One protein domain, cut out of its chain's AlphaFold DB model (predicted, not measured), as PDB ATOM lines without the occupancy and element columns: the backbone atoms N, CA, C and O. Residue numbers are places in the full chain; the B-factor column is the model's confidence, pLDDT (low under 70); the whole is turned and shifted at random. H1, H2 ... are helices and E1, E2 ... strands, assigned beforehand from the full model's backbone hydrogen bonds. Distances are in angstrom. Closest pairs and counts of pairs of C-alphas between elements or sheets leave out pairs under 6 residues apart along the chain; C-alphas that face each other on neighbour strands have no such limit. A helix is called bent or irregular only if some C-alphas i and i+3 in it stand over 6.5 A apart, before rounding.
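What this domain is: This is residues 23 to 125 of the 130 residues of an uncharacterized protein of Hortaea werneckii (UniProt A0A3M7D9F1). A three-stranded antiparallel sheet has two helical pieces, H1b and H3, side by side over one of its faces, while its other face is bare of named helices. A small two-stranded sheet of E1 and E3 sits at one end of this two-layered body, the short helix H2 lies beside the edge strand E2, and H1a, the first arm of a bent helix, is at the opposite end from the small sheet. The printed part has 103 residues, with three named helices and five named strands in the order H1, E1, H2, E2, E3, H3, E4, E5; the larger sheet has the order E2, E5, E4, and the class is mixed, helices and strands. It is compact, with a radius of gyration of the C-alphas of 12.5 A, yet elongated in outline, spanning 37 by 23 by 20 A.

Where its parts are: H1, residues 23 to 42, begins at C-alpha 23 at (155.347, 118.827, 182.530). By its hydrogen bonds it was assigned as one helix, but it is bent: C-alphas 30 and 33 are 9.2 A apart. Its arms are H1a, residues 23 to 30, 10.6 A long, and H1b, residues 33 to 42, 14.0 A long. E1 is residues 48 to 50, 6.9 A, and H2 is residues 53 to 57, 5.9 A. E2, residues 70 to 76, runs 19.9 A from C-alpha 70 at (169.141, 112.075, 175.669). E3 is residues 82 to 84, 6.5 A. H3, residues 86 to 98, measures 18.4 A. E4, residues 108 to 112, measures 13.1 A, and E5, residues 118 to 124, measures 19.6 A and ends at C-alpha 124 at (170.887, 116.131, 174.939).

How they stand to each other: In the larger sheet E5 is the inner strand. E2 and E5 are antiparallel at 162 degrees, with N 75 and O 119 within hydrogen-bond range at 2.8 A. E4 and E5 form a hairpin, antiparallel at 167 degrees, with N 120 and O 110 at 2.8 A. H1b and H3 are on the same face of this sheet, an arrangement of two layers, helices on one face of a sheet. H1b is over E2 at a height over the sheet of 5.9 A; their closest C-alphas are those of Val 34 and Ala 70, 5.3 A apart. H3 is over E5 and E4 at a height of 9.5 A; it runs slantwise to the strands, at 38 degrees to E4 on the local plane. H1b and H3 touch at a shallow tilt of 18 degrees, opposite ways, with the C-alphas of Cys 42 and Cys 89 closest at 5.9 A. H1a is not on the sheet, but it touches H3 at a steep tilt of 42 degrees, the C-alphas of Cys 27 and Ala 98 being closest at 4.6 A. H2 stands at the sheet's level, with the C-alphas of Ala 55 and Ile 74 closest to each other at 5.0 A. E1 and E3 are antiparallel at 142 degrees, with N 50 and O 82 at 2.8 A. The closest C-alphas of E1 and E2 are those of Val 50 and Gly 76, 6.6 A apart, whereas E2 and E3 are apart. In H1a, H1b, H2 and H3 every O i to N i+4 pair is within hydrogen-bond range.

The domain as a whole: The two C-alphas farthest apart, those of Gly 66 and Pro 80, are 37.9 A from each other. The printed part has no cut. The link from H2 to E2 is long, 12 residues; in it residues 59 to 60 pair antiparallel with residues 71 to 72 of E2. The link from H3 to E4 is short, 9 residues. The mean pLDDT of the printed part is 95.9, and no printed residue is under 70.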
ATOM      1  N   ASN A  23     153.900 118.758 182.794       97.62
ATOM      2  CA  ASN A  23     155.347 118.827 182.530       97.62
ATOM      3  C   ASN A  23     155.833 117.669 181.643       97.62
ATOM      4  O   ASN A  23     156.800 117.829 180.902       97.62
ATOM      5  N   ARG A  24     155.179 116.502 181.720       96.69
ATOM      6  CA  ARG A  24     155.507 115.365 180.864       96.69
ATOM      7  C   ARG A  24     155.149 115.665 179.411       96.69
ATOM      8  O   ARG A  24     155.993 115.439 178.551       96.69
ATOM      9  N   ASP A  25     153.966 116.216 179.147       96.75
ATOM     10  CA  ASP A  25     153.501 116.527 177.785       96.75
ATOM     11  C   ASP A  25     154.351 117.628 177.140       96.75
ATOM     12  O   ASP A  25     154.779 117.510 175.992       96.75
ATOM     13  N   ILE A  26     154.697 118.661 177.915       97.31
ATOM     14  CA  ILE A  26     155.606 119.728 177.474       97.31
ATOM     15  C   ILE A  26     157.013 119.171 177.210       97.31
ATOM     16  O   ILE A  26     157.667 119.541 176.235       97.31
ATOM     17  N   CYS A  27     157.514 118.277 178.066       97.06
ATOM     18  CA  CYS A  27     158.811 117.651 177.833       97.06
ATOM     19  C   CYS A  27     158.792 116.752 176.590       97.06
ATOM     20  O   CYS A  27     159.722 116.790 175.786       97.06
ATOM     21  N   TRP A  28     157.717 115.986 176.401       96.94
ATOM     22  CA  TRP A  28     157.529 115.114 175.247       96.94
ATOM     23  C   TRP A  28     157.567 115.898 173.933       96.94
ATOM     24  O   TRP A  28     158.277 115.499 173.007       96.94
ATOM     25  N   SER A  29     156.873 117.040 173.868       95.56
ATOM     26  CA  SER A  29     156.862 117.900 172.677       95.56
ATOM     27  C   SER A  29     158.228 118.532 172.385       95.56
ATOM     28  O   SER A  29     158.603 118.676 171.221       95.56
ATOM     29  N   LYS A  30     159.022 118.848 173.419       95.31
ATOM     30  CA  LYS A  30     160.407 119.325 173.262       95.31
ATOM     31  C   LYS A  30     161.340 118.221 172.767       95.31
ATOM     32  O   LYS A  30     162.087 118.422 171.806       95.31
ATOM     33  N   ASN A  31     161.340 117.082 173.456       96.56
ATOM     34  CA  ASN A  31     162.181 115.936 173.144       96.56
ATOM     35  C   ASN A  31     161.694 114.661 173.854       96.56
ATOM     36  O   ASN A  31     162.052 114.395 175.004       96.56
ATOM     37  N   ARG A  32     160.969 113.807 173.124       96.75
ATOM     38  CA  ARG A  32     160.506 112.504 173.629       96.75
ATOM     39  C   ARG A  32     161.619 111.616 174.205       96.75
ATOM     40  O   ARG A  32     161.359 110.849 175.124       96.75
ATOM     41  N   ASN A  33     162.861 111.737 173.722       97.38
ATOM     42  CA  ASN A  33     163.970 110.913 174.211       97.38
ATOM     43  C   ASN A  33     164.324 111.245 175.667       97.38
ATOM     44  O   ASN A  33     164.776 110.372 176.398       97.38
ATOM     45  N   VAL A  34     164.094 112.481 176.123       97.94
ATOM     46  CA  VAL A  34     164.265 112.810 177.546       97.94
ATOM     47  C   VAL A  34     163.258 112.023 178.380       97.94
ATOM     48  O   VAL A  34     163.637 111.456 179.401       97.94
ATOM     49  N   VAL A  35     162.006 111.915 177.925       98.06
ATOM     50  CA  VAL A  35     160.981 111.119 178.614       98.06
ATOM     51  C   VAL A  35     161.379 109.646 178.667       98.06
ATOM     52  O   VAL A  35     161.370 109.063 179.748       98.06
ATOM     53  N   GLU A  36     161.828 109.077 177.545       97.31
ATOM     54  CA  GLU A  36     162.335 107.699 177.485       97.31
ATOM     55  C   GLU A  36     163.519 107.470 178.441       97.31
ATOM     56  O   GLU A  36     163.542 106.477 179.166       97.31
ATOM     57  N   ALA A  37     164.487 108.391 178.486       97.75
ATOM     58  CA  ALA A  37     165.645 108.294 179.375       97.75
ATOM     59  C   ALA A  37     165.245 108.365 180.859       97.75
ATOM     60  O   ALA A  37     165.802 107.634 181.681       97.75
ATOM     61  N   VAL A  38     164.273 109.217 181.209       98.38
ATOM     62  CA  VAL A  38     163.731 109.308 182.573       98.38
ATOM     63  C   VAL A  38     162.972 108.047 182.946       98.38
ATOM     64  O   VAL A  38     163.155 107.548 184.052       98.38
ATOM     65  N   ASP A  39     162.151 107.510 182.047       97.44
ATOM     66  CA  ASP A  39     161.438 106.264 182.303       97.44
ATOM     67  C   ASP A  39     162.422 105.098 182.470       97.44
ATOM     68  O   ASP A  39     162.290 104.342 183.431       97.44
ATOM     69  N   ALA A  40     163.462 105.006 181.637       96.88
ATOM     70  CA  ALA A  40     164.525 104.012 181.785       96.88
ATOM     71  C   ALA A  40     165.314 104.167 183.097       96.88
ATOM     72  O   ALA A  40     165.726 103.180 183.690       96.88
ATOM     73  N   PHE A  41     165.537 105.391 183.578       98.00
ATOM     74  CA  PHE A  41     166.266 105.608 184.827       98.00
ATOM     75  C   PHE A  41     165.401 105.372 186.067       98.00
ATOM     76  O   PHE A  41     165.768 104.613 186.963       98.00
ATOM     77  N   CYS A  42     164.263 106.058 186.140       97.81
ATOM     78  CA  CYS A  42     163.422 106.037 187.319       97.81
ATOM     79  C   CYS A  42     162.719 104.680 187.424       97.81
ATOM     80  O   CYS A  42     162.724 104.090 188.495       97.81
ATOM     81  N   ASN A  43     162.130 104.125 186.357       96.31
ATOM     82  CA  ASN A  43     161.320 102.898 186.487       96.31
ATOM     83  C   ASN A  43     162.146 101.643 186.766       96.31
ATOM     84  O   ASN A  43     161.615 100.698 187.340       96.31
ATOM     85  N   SER A  44     163.428 101.633 186.404       93.44
ATOM     86  CA  SER A  44     164.286 100.462 186.589       93.44
ATOM     87  C   SER A  44     164.725 100.223 188.034       93.44
ATOM     88  O   SER A  44     165.206  99.132 188.333       93.44
ATOM     89  N   LYS A  45     164.576 101.200 188.943       91.94
ATOM     90  CA  LYS A  45     164.974 101.032 190.348       91.94
ATOM     91  C   LYS A  45     164.202 101.959 191.285       91.94
ATOM     92  O   LYS A  45     164.168 103.162 191.072       91.94
ATOM     93  N   SER A  46     163.646 101.415 192.369       89.88
ATOM     94  CA  SER A  46     162.876 102.175 193.372       89.88
ATOM     95  C   SER A  46     163.726 102.740 194.524       89.88
ATOM     96  O   SER A  46     163.356 103.727 195.161       89.88
ATOM     97  N   ASN A  47     164.895 102.152 194.788       93.00
ATOM     98  CA  ASN A  47     165.830 102.547 195.847       93.00
ATOM     99  C   ASN A  47     167.037 103.320 195.289       93.00
ATOM    100  O   ASN A  47     168.195 102.955 195.497       93.00
ATOM    101  N   ILE A  48     166.771 104.401 194.554       97.50
ATOM    102  CA  ILE A  48     167.816 105.302 194.054       97.50
ATOM    103  C   ILE A  48     168.354 106.126 195.226       97.50
ATOM    104  O   ILE A  48     167.615 106.890 195.840       97.50
ATOM    105  N   VAL A  49     169.641 105.988 195.535       98.00
ATOM    106  CA  VAL A  49     170.319 106.742 196.601       98.00
ATOM    107  C   VAL A  49     171.463 107.549 195.998       98.00
ATOM    108  O   VAL A  49     172.160 107.072 195.104       98.00
ATOM    109  N   VAL A  50     171.652 108.781 196.459       97.94
ATOM    110  CA  VAL A  50     172.723 109.679 196.013       97.94
ATOM    111  C   VAL A  50     173.683 109.933 197.178       97.94
ATOM    112  O   VAL A  50     173.208 110.344 198.237       97.94
ATOM    113  N   PRO A  51     175.007 109.771 197.001       97.56
ATOM    114  CA  PRO A  51     175.667 109.255 195.800       97.56
ATOM    115  C   PRO A  51     175.497 107.733 195.639       97.56
ATOM    116  O   PRO A  51     175.488 106.998 196.620       97.56
ATOM    117  N   SER A  52     175.412 107.259 194.395       97.31
ATOM    118  CA  SER A  52     175.604 105.848 194.026       97.31
ATOM    119  C   SER A  52     176.013 105.740 192.558       97.31
ATOM    120  O   SER A  52     175.753 106.658 191.772       97.31
ATOM    121  N   ASP A  53     176.610 104.615 192.170       97.12
ATOM    122  CA  ASP A  53     176.997 104.373 190.774       97.12
ATOM    123  C   ASP A  53     175.784 104.286 189.853       97.12
ATOM    124  O   ASP A  53     175.811 104.813 188.743       97.12
ATOM    125  N   TYR A  54     174.676 103.718 190.339       97.44
ATOM    126  CA  TYR A  54     173.414 103.705 189.603       97.44
ATOM    127  C   TYR A  54     172.924 105.128 189.304       97.44
ATOM    128  O   TYR A  54     172.594 105.444 188.162       97.44
ATOM    129  N   ALA A  55     172.915 106.005 190.315       97.56
ATOM    130  CA  ALA A  55     172.461 107.383 190.155       97.56
ATOM    131  C   ALA A  55     173.362 108.177 189.191       97.56
ATOM    132  O   ALA A  55     172.850 108.899 188.331       97.56
ATOM    133  N   LYS A  56     174.687 107.991 189.279       97.25
ATOM    134  CA  LYS A  56     175.667 108.621 188.377       97.25
ATOM    135  C   LYS A  56     175.554 108.111 186.939       97.25
ATOM    136  O   LYS A  56     175.583 108.920 186.015       97.25
ATOM    137  N   LYS A  57     175.410 106.795 186.745       96.25
ATOM    138  CA  LYS A  57     175.239 106.177 185.420       96.25
ATOM    139  C   LYS A  57     173.970 106.688 184.746       96.25
ATOM    140  O   LYS A  57     174.011 107.079 183.577       96.25
ATOM    141  N   GLY A  58     172.876 106.730 185.505       97.00
ATOM    142  CA  GLY A  58     171.619 107.280 185.039       97.00
ATOM    143  C   GLY A  58     170.912 106.408 183.997       97.00
ATOM    144  O   GLY A  58     171.183 105.213 183.878       97.00
ATOM    145  N   GLY A  59     169.998 107.012 183.242       96.31
ATOM    146  CA  GLY A  59     169.270 106.363 182.148       96.31
ATOM    147  C   GLY A  59     169.496 107.065 180.820       96.31
ATOM    148  O   GLY A  59     169.802 108.257 180.762       96.31
ATOM    149  N   MET A  60     169.348 106.310 179.738       95.12
ATOM    150  CA  MET A  60     169.549 106.782 178.372       95.12
ATOM    151  C   MET A  60     168.370 106.369 177.504       95.12
ATOM    152  O   MET A  60     167.819 105.282 177.674       95.12
ATOM    153  N   ALA A  61     168.016 107.226 176.552       94.06
ATOM    154  CA  ALA A  61     167.062 106.876 175.513       94.06
ATOM    155  C   ALA A  61     167.654 105.832 174.555       94.06
ATOM    156  O   ALA A  61     168.875 105.656 174.472       94.06
ATOM    157  N   LYS A  62     166.794 105.189 173.753       89.19
ATOM    158  CA  LYS A  62     167.261 104.294 172.680       89.19
ATOM    159  C   LYS A  62     168.117 105.049 171.662       89.19
ATOM    160  O   LYS A  62     169.133 104.540 171.199       89.19
ATOM    161  N   LYS A  63     167.728 106.287 171.341       86.44
ATOM    162  CA  LYS A  63     168.504 107.162 170.464       86.44
ATOM    163  C   LYS A  63     169.688 107.766 171.221       86.44
ATOM    164  O   LYS A  63     169.497 108.571 172.131       86.44
ATOM    165  N   ARG A  64     170.900 107.410 170.788       82.94
ATOM    166  CA  ARG A  64     172.171 107.847 171.396       82.94
ATOM    167  C   ARG A  64     172.950 108.876 170.573       82.94
ATOM    168  O   ARG A  64     173.971 109.366 171.030       82.94
ATOM    169  N   THR A  65     172.480 109.222 169.378       80.88
ATOM    170  CA  THR A  65     173.156 110.181 168.491       80.88
ATOM    171  C   THR A  65     172.199 111.229 167.920       80.88
ATOM    172  O   THR A  65     170.981 111.026 167.839       80.88
ATOM    173  N   GLY A  66     172.760 112.370 167.514       84.62
ATOM    174  CA  GLY A  66     172.034 113.509 166.952       84.62
ATOM    175  C   GLY A  66     171.447 114.450 168.008       84.62
ATOM    176  O   GLY A  66     171.378 114.119 169.187       84.62
ATOM    177  N   SER A  67     170.971 115.621 167.573       82.81
ATOM    178  CA  SER A  67     170.551 116.747 168.436       82.81
ATOM    179  C   SER A  67     169.505 116.415 169.506       82.81
ATOM    180  O   SER A  67     169.384 117.128 170.497       82.81
ATOM    181  N   ARG A  68     168.754 115.323 169.324       89.00
ATOM    182  CA  ARG A  68     167.700 114.876 170.241       89.00
ATOM    183  C   ARG A  68     168.054 113.655 171.082       89.00
ATOM    184  O   ARG A  68     167.203 113.256 171.870       89.00
ATOM    185  N   ALA A  69     169.230 113.040 170.942       94.50
ATOM    186  CA  ALA A  69     169.617 111.971 171.866       94.50
ATOM    187  C   ALA A  69     169.609 112.491 173.308       94.50
ATOM    188  O   ALA A  69     169.759 113.696 173.499       94.50
ATOM    189  N   ALA A  70     169.365 111.629 174.297       96.50
ATOM    190  CA  ALA A  70     169.141 112.075 175.669       96.50
ATOM    191  C   ALA A  70     169.668 111.094 176.722       96.50
ATOM    192  O   ALA A  70     169.504 109.876 176.602       96.50
ATOM    193  N   LYS A  71     170.252 111.658 177.782       97.19
ATOM    194  CA  LYS A  71     170.711 110.960 178.986       97.19
ATOM    195  C   LYS A  71     170.323 111.769 180.215       97.19
ATOM    196  O   LYS A  71     170.464 112.991 180.224       97.19
ATOM    197  N   VAL A  72     169.876 111.088 181.263       98.12
ATOM    198  CA  VAL A  72     169.596 111.696 182.566       98.12
ATOM    199  C   VAL A  72     170.428 111.029 183.641       98.12
ATOM    200  O   VAL A  72     170.652 109.829 183.572       98.12
ATOM    201  N   SER A  73     170.899 111.786 184.624       98.31
ATOM    202  CA  SER A  73     171.682 111.251 185.745       98.31
ATOM    203  C   SER A  73     171.546 112.131 186.983       98.31
ATOM    204  O   SER A  73     171.165 113.304 186.893       98.31
ATOM    205  N   ILE A  74     171.858 111.551 188.143       98.56
ATOM    206  CA  ILE A  74     171.928 112.253 189.420       98.56
ATOM    207  C   ILE A  74     173.287 111.979 190.065       98.56
ATOM    208  O   ILE A  74     173.557 110.897 190.582       98.56
ATOM    209  N   GLY A  75     174.150 112.988 190.052       97.69
ATOM    210  CA  GLY A  75     175.394 113.005 190.811       97.69
ATOM    211  C   GLY A  75     175.235 113.711 192.156       97.69
ATOM    212  O   GLY A  75     174.133 114.026 192.606       97.69
ATOM    213  N   GLY A  76     176.364 114.021 192.787       95.69
ATOM    214  CA  GLY A  76     176.408 114.756 194.049       95.69
ATOM    215  C   GLY A  76     177.288 114.083 195.092       95.69
ATOM    216  O   GLY A  76     177.760 112.967 194.894       95.69
ATOM    217  N   ASN A  77     177.496 114.776 196.208       95.25
ATOM    218  CA  ASN A  77     178.278 114.299 197.351       95.25
ATOM    219  C   ASN A  77     177.454 114.450 198.636       95.25
ATOM    220  O   ASN A  77     177.826 115.165 199.564       95.25
ATOM    221  N   CYS A  78     176.254 113.872 198.635       97.38
ATOM    222  CA  CYS A  78     175.344 113.950 199.771       97.38
ATOM    223  C   CYS A  78     175.898 113.188 200.977       97.38
ATOM    224  O   CYS A  78     176.210 112.004 200.875       97.38
ATOM    225  N   LYS A  79     175.972 113.879 202.119       96.31
ATOM    226  CA  LYS A  79     176.376 113.326 203.413       96.31
ATOM    227  C   LYS A  79     175.313 113.695 204.465       96.31
ATOM    228  O   LYS A  79     175.114 114.888 204.693       96.31
ATOM    229  N   PRO A  80     174.585 112.723 205.049       96.25
ATOM    230  CA  PRO A  80     174.553 111.307 204.663       96.25
ATOM    231  C   PRO A  80     173.954 111.109 203.253       96.25
ATOM    232  O   PRO A  80     173.337 112.046 202.721       96.25
ATOM    233  N   PRO A  81     174.107 109.915 202.644       98.00
ATOM    234  CA  PRO A  81     173.437 109.573 201.395       98.00
ATOM    235  C   PRO A  81     171.927 109.820 201.469       98.00
ATOM    236  O   PRO A  81     171.300 109.658 202.516       98.00
ATOM    237  N   GLN A  82     171.334 110.248 200.358       98.25
ATOM    238  CA  GLN A  82     169.932 110.651 200.299       98.25
ATOM    239  C   GLN A  82     169.174 109.807 199.288       98.25
ATOM    240  O   GLN A  82     169.548 109.743 198.117       98.25
ATOM    241  N   TRP A  83     168.087 109.190 199.742       97.75
ATOM    242  CA  TRP A  83     167.145 108.503 198.871       97.75
ATOM    243  C   TRP A  83     166.400 109.501 197.978       97.75
ATOM    244  O   TRP A  83     166.071 110.617 198.390       97.75
ATOM    245  N   VAL A  84     166.139 109.087 196.743       98.00
ATOM    246  CA  VAL A  84     165.335 109.803 195.759       98.00
ATOM    247  C   VAL A  84     164.039 109.018 195.565       98.00
ATOM    248  O   VAL A  84     164.048 107.990 194.885       98.00
ATOM    249  N   PRO A  85     162.908 109.481 196.125       96.31
ATOM    250  CA  PRO A  85     161.639 108.798 195.935       96.31
ATOM    251  C   PRO A  85     161.204 108.826 194.470       96.31
ATOM    252  O   PRO A  85     161.337 109.844 193.785       96.31
ATOM    253  N   GLN A  86     160.594 107.735 194.014       95.44
ATOM    254  CA  GLN A  86     160.202 107.527 192.619       95.44
ATOM    255  C   GLN A  86     159.362 108.671 192.032       95.44
ATOM    256  O   GLN A  86     159.600 109.135 190.913       95.44
ATOM    257  N   LYS A  87     158.400 109.167 192.822       95.25
ATOM    258  CA  LYS A  87     157.548 110.306 192.459       95.25
ATOM    259  C   LYS A  87     158.382 111.547 192.129       95.25
ATOM    260  O   LYS A  87     158.107 112.210 191.130       95.25
ATOM    261  N   TYR A  88     159.404 111.839 192.937       97.25
ATOM    262  CA  TYR A  88     160.301 112.978 192.732       97.25
ATOM    263  C   TYR A  88     161.325 112.729 191.628       97.25
ATOM    264  O   TYR A  88     161.648 113.667 190.907       97.25
ATOM    265  N   CYS A  89     161.771 111.482 191.428       98.12
ATOM    266  CA  CYS A  89     162.598 111.113 190.275       98.12
ATOM    267  C   CYS A  89     161.947 111.593 188.973       98.12
ATOM    268  O   CYS A  89     162.513 112.412 188.249       98.12
ATOM    269  N   LYS A  90     160.696 111.188 188.734       97.88
ATOM    270  CA  LYS A  90     159.967 111.588 187.527       97.88
ATOM    271  C   LYS A  90     159.633 113.074 187.511       97.88
ATOM    272  O   LYS A  90     159.939 113.762 186.539       97.88
ATOM    273  N   SER A  91     158.990 113.581 188.563       97.69
ATOM    274  CA  SER A  91     158.440 114.939 188.537       97.69
ATOM    275  C   SER A  91     159.523 116.015 188.429       97.69
ATOM    276  O   SER A  91     159.313 117.004 187.722       97.69
ATOM    277  N   GLN A  92     160.697 115.815 189.042       98.38
ATOM    278  CA  GLN A  92     161.799 116.770 188.944       98.38
ATOM    279  C   GLN A  92     162.428 116.770 187.552       98.38
ATOM    280  O   GLN A  92     162.564 117.849 186.977       98.38
ATOM    281  N   PHE A  93     162.731 115.607 186.963       98.62
ATOM    282  CA  PHE A  93     163.274 115.568 185.601       98.62
ATOM    283  C   PHE A  93     162.294 116.127 184.565       98.62
ATOM    284  O   PHE A  93     162.682 116.958 183.744       98.62
ATOM    285  N   MET A  94     161.011 115.753 184.630       98.44
ATOM    286  CA  MET A  94     160.001 116.318 183.726       98.44
ATOM    287  C   MET A  94     159.890 117.830 183.907       98.44
ATOM    288  O   MET A  94     159.842 118.578 182.934       98.44
ATOM    289  N   GLY A  95     159.911 118.300 185.155       98.44
ATOM    290  CA  GLY A  95     159.877 119.721 185.469       98.44
ATOM    291  C   GLY A  95     161.107 120.496 184.988       98.44
ATOM    292  O   GLY A  95     160.964 121.660 184.616       98.44
ATOM    293  N   MET A  96     162.291 119.880 184.998       98.62
ATOM    294  CA  MET A  96     163.522 120.449 184.442       98.62
ATOM    295  C   MET A  96     163.439 120.550 182.916       98.62
ATOM    296  O   MET A  96     163.666 121.618 182.354       98.62
ATOM    297  N   CYS A  97     163.028 119.469 182.253       98.38
ATOM    298  CA  CYS A  97     162.872 119.418 180.803       98.38
ATOM    299  C   CYS A  97     161.821 120.413 180.291       98.38
ATOM    300  O   CYS A  97     162.094 121.189 179.374       98.38
ATOM    301  N   ALA A  98     160.637 120.452 180.909       98.12
ATOM    302  CA  ALA A  98     159.551 121.343 180.507       98.12
ATOM    303  C   ALA A  98     159.942 122.827 180.594       98.12
ATOM    304  O   ALA A  98     159.578 123.618 179.727       98.12
ATOM    305  N   ARG A  99     160.734 123.196 181.607       97.88
ATOM    306  CA  ARG A  99     161.170 124.580 181.857       97.88
ATOM    307  C   ARG A  99     162.516 124.932 181.219       97.88
ATOM    308  O   ARG A  99     162.988 126.052 181.382       97.88
ATOM    309  N   SER A 100     163.143 123.992 180.517       96.88
ATOM    310  CA  SER A 100     164.396 124.234 179.800       96.88
ATOM    311  C   SER A 100     164.220 125.298 178.711       96.88
ATOM    312  O   SER A 100     163.138 125.436 178.124       96.88
ATOM    313  N   ALA A 101     165.295 126.034 178.416       95.69
ATOM    314  CA  ALA A 101     165.292 127.095 177.414       95.69
ATOM    315  C   ALA A 101     164.857 126.584 176.026       95.69
ATOM    316  O   ALA A 101     165.039 125.410 175.682       95.69
ATOM    317  N   LYS A 102     164.279 127.463 175.200       92.38
ATOM    318  CA  LYS A 102     163.951 127.135 173.802       92.38
ATOM    319  C   LYS A 102     165.234 126.735 173.056       92.38
ATOM    320  O   LYS A 102     166.282 127.324 173.278       92.38
ATOM    321  N   GLY A 103     165.160 125.704 172.215       90.31
ATOM    322  CA  GLY A 103     166.319 125.183 171.473       90.31
ATOM    323  C   GLY A 103     167.241 124.239 172.260       90.31
ATOM    324  O   GLY A 103     168.047 123.554 171.647       90.31
ATOM    325  N   SER A 104     167.083 124.110 173.582       93.69
ATOM    326  CA  SER A 104     167.893 123.185 174.401       93.69
ATOM    327  C   SER A 104     167.495 121.710 174.275       93.69
ATOM    328  O   SER A 104     168.148 120.849 174.849       93.69
ATOM    329  N   PHE A 105     166.377 121.412 173.604       95.38
ATOM    330  CA  PHE A 105     165.796 120.066 173.511       95.38
ATOM    331  C   PHE A 105     165.585 119.361 174.867       95.38
ATOM    332  O   PHE A 105     165.552 118.135 174.917       95.38
ATOM    333  N   GLY A 106     165.413 120.110 175.962       96.00
ATOM    334  CA  GLY A 106     165.243 119.548 177.306       96.00
ATOM    335  C   GLY A 106     166.519 119.536 178.152       96.00
ATOM    336  O   GLY A 106     166.429 119.265 179.353       96.00
ATOM    337  N   ALA A 107     167.683 119.855 177.568       96.69
ATOM    338  CA  ALA A 107     168.938 119.938 178.304       96.69
ATOM    339  C   ALA A 107     168.834 120.932 179.464       96.69
ATOM    340  O   ALA A 107     168.358 122.061 179.318       96.69
ATOM    341  N   SER A 108     169.248 120.482 180.643       97.62
ATOM    342  CA  SER A 108     169.142 121.260 181.874       97.62
ATOM    343  C   SER A 108     169.943 120.621 183.003       97.62
ATOM    344  O   SER A 108     170.140 119.408 183.045       97.62
ATOM    345  N   ALA A 109     170.364 121.446 183.957       97.75
ATOM    346  CA  ALA A 109     170.990 121.001 185.192       97.75
ATOM    347  C   ALA A 109     170.341 121.716 186.378       97.75
ATOM    348  O   ALA A 109     170.013 122.901 186.297       97.75
ATOM    349  N   LYS A 110     170.120 120.999 187.482       98.19
ATOM    350  CA  LYS A 110     169.531 121.577 188.694       98.19
ATOM    351  C   LYS A 110     170.008 120.856 189.945       98.19
ATOM    352  O   LYS A 110     170.380 119.687 189.899       98.19
ATOM    353  N   ARG A 111     169.994 121.565 191.074       97.94
ATOM    354  CA  ARG A 111     170.357 121.002 192.374       97.94
ATOM    355  C   ARG A 111     169.119 120.769 193.226       97.94
ATOM    356  O   ARG A 111     168.289 121.666 193.360       97.94
ATOM    357  N   PHE A 112     169.034 119.582 193.811       97.75
ATOM    358  CA  PHE A 112     167.959 119.156 194.706       97.75
ATOM    359  C   PHE A 112     168.533 118.405 195.915       97.75
ATOM    360  O   PHE A 112     169.750 118.355 196.121       97.75
ATOM    361  N   GLY A 113     167.647 117.827 196.725       96.19
ATOM    362  CA  GLY A 113     168.000 117.167 197.973       96.19
ATOM    363  C   GLY A 113     168.300 118.160 199.093       96.19
ATOM    364  O   GLY A 113     168.420 119.374 198.888       96.19
ATOM    365  N   ARG A 114     168.435 117.630 200.305       96.81
ATOM    366  CA  ARG A 114     168.793 118.418 201.485       96.81
ATOM    367  C   ARG A 114     170.182 119.025 201.280       96.81
ATOM    368  O   ARG A 114     171.101 118.340 200.828       96.81
ATOM    369  N   ASN A 115     170.301 120.319 201.569       95.62
ATOM    370  CA  ASN A 115     171.493 121.145 201.332       95.62
ATOM    371  C   ASN A 115     171.927 121.214 199.856       95.62
ATOM    372  O   ASN A 115     173.096 121.456 199.565       95.62
ATOM    373  N   ARG A 116     171.000 120.983 198.910       96.38
ATOM    374  CA  ARG A 116     171.269 121.021 197.459       96.38
ATOM    375  C   ARG A 116     172.421 120.094 197.046       96.38
ATOM    376  O   ARG A 116     173.194 120.406 196.137       96.38
ATOM    377  N   CYS A 117     172.583 118.967 197.736       97.81
ATOM    378  CA  CYS A 117     173.722 118.078 197.526       97.81
ATOM    379  C   CYS A 117     173.598 117.202 196.270       97.81
ATOM    380  O   CYS A 117     174.616 116.699 195.800       97.81
ATOM    381  N   GLN A 118     172.384 117.014 195.736       98.38
ATOM    382  CA  GLN A 118     172.137 116.198 194.548       98.38
ATOM    383  C   GLN A 118     172.236 117.069 193.293       98.38
ATOM    384  O   GLN A 118     171.537 118.077 193.188       98.38
ATOM    385  N   ASN A 119     173.048 116.650 192.327       98.44
ATOM    386  CA  ASN A 119     173.241 117.329 191.046       98.44
ATOM    387  C   ASN A 119     172.516 116.551 189.949       98.44
ATOM    388  O   ASN A 119     172.976 115.491 189.536       98.44
ATOM    389  N   TRP A 120     171.386 117.071 189.488       98.56
ATOM    390  CA  TRP A 120     170.541 116.435 188.484       98.56
ATOM    391  C   TRP A 120     170.868 117.011 187.114       98.56
ATOM    392  O   TRP A 120     170.955 118.232 186.967       98.56
ATOM    393  N   SER A 121     171.022 116.147 186.115       98.25
ATOM    394  CA  SER A 121     171.413 116.540 184.762       98.25
ATOM    395  C   SER A 121     170.545 115.856 183.717       98.25
ATOM    396  O   SER A 121     170.338 114.646 183.778       98.25
ATOM    397  N   ILE A 122     170.119 116.629 182.722       97.94
ATOM    398  CA  ILE A 122     169.566 116.174 181.447       97.94
ATOM    399  C   ILE A 122     170.538 116.638 180.367       97.94
ATOM    400  O   ILE A 122     170.715 117.837 180.159       97.94
ATOM    401  N   GLN A 123     171.182 115.688 179.705       95.88
ATOM    402  CA  GLN A 123     172.064 115.933 178.570       95.88
ATOM    403  C   GLN A 123     171.318 115.581 177.293       95.88
ATOM    404  O   GLN A 123     170.668 114.533 177.242       95.88
ATOM    405  N   THR A 124     171.427 116.426 176.268       93.69
ATOM    406  CA  THR A 124     170.887 116.131 174.939       93.69
ATOM    407  C   THR A 124     171.880 116.446 173.833       93.69
ATOM    408  O   THR A 124     172.729 117.316 174.002       93.69
ATOM    409  N   GLY A 125     171.767 115.771 172.689       86.94
ATOM    410  CA  GLY A 125     172.719 115.923 171.585       86.94
ATOM    411  C   GLY A 125     173.817 114.862 171.631       86.94
ATOM    412  O   GLY A 125     173.533 113.675 171.515       86.94
TER     413      GLY A 125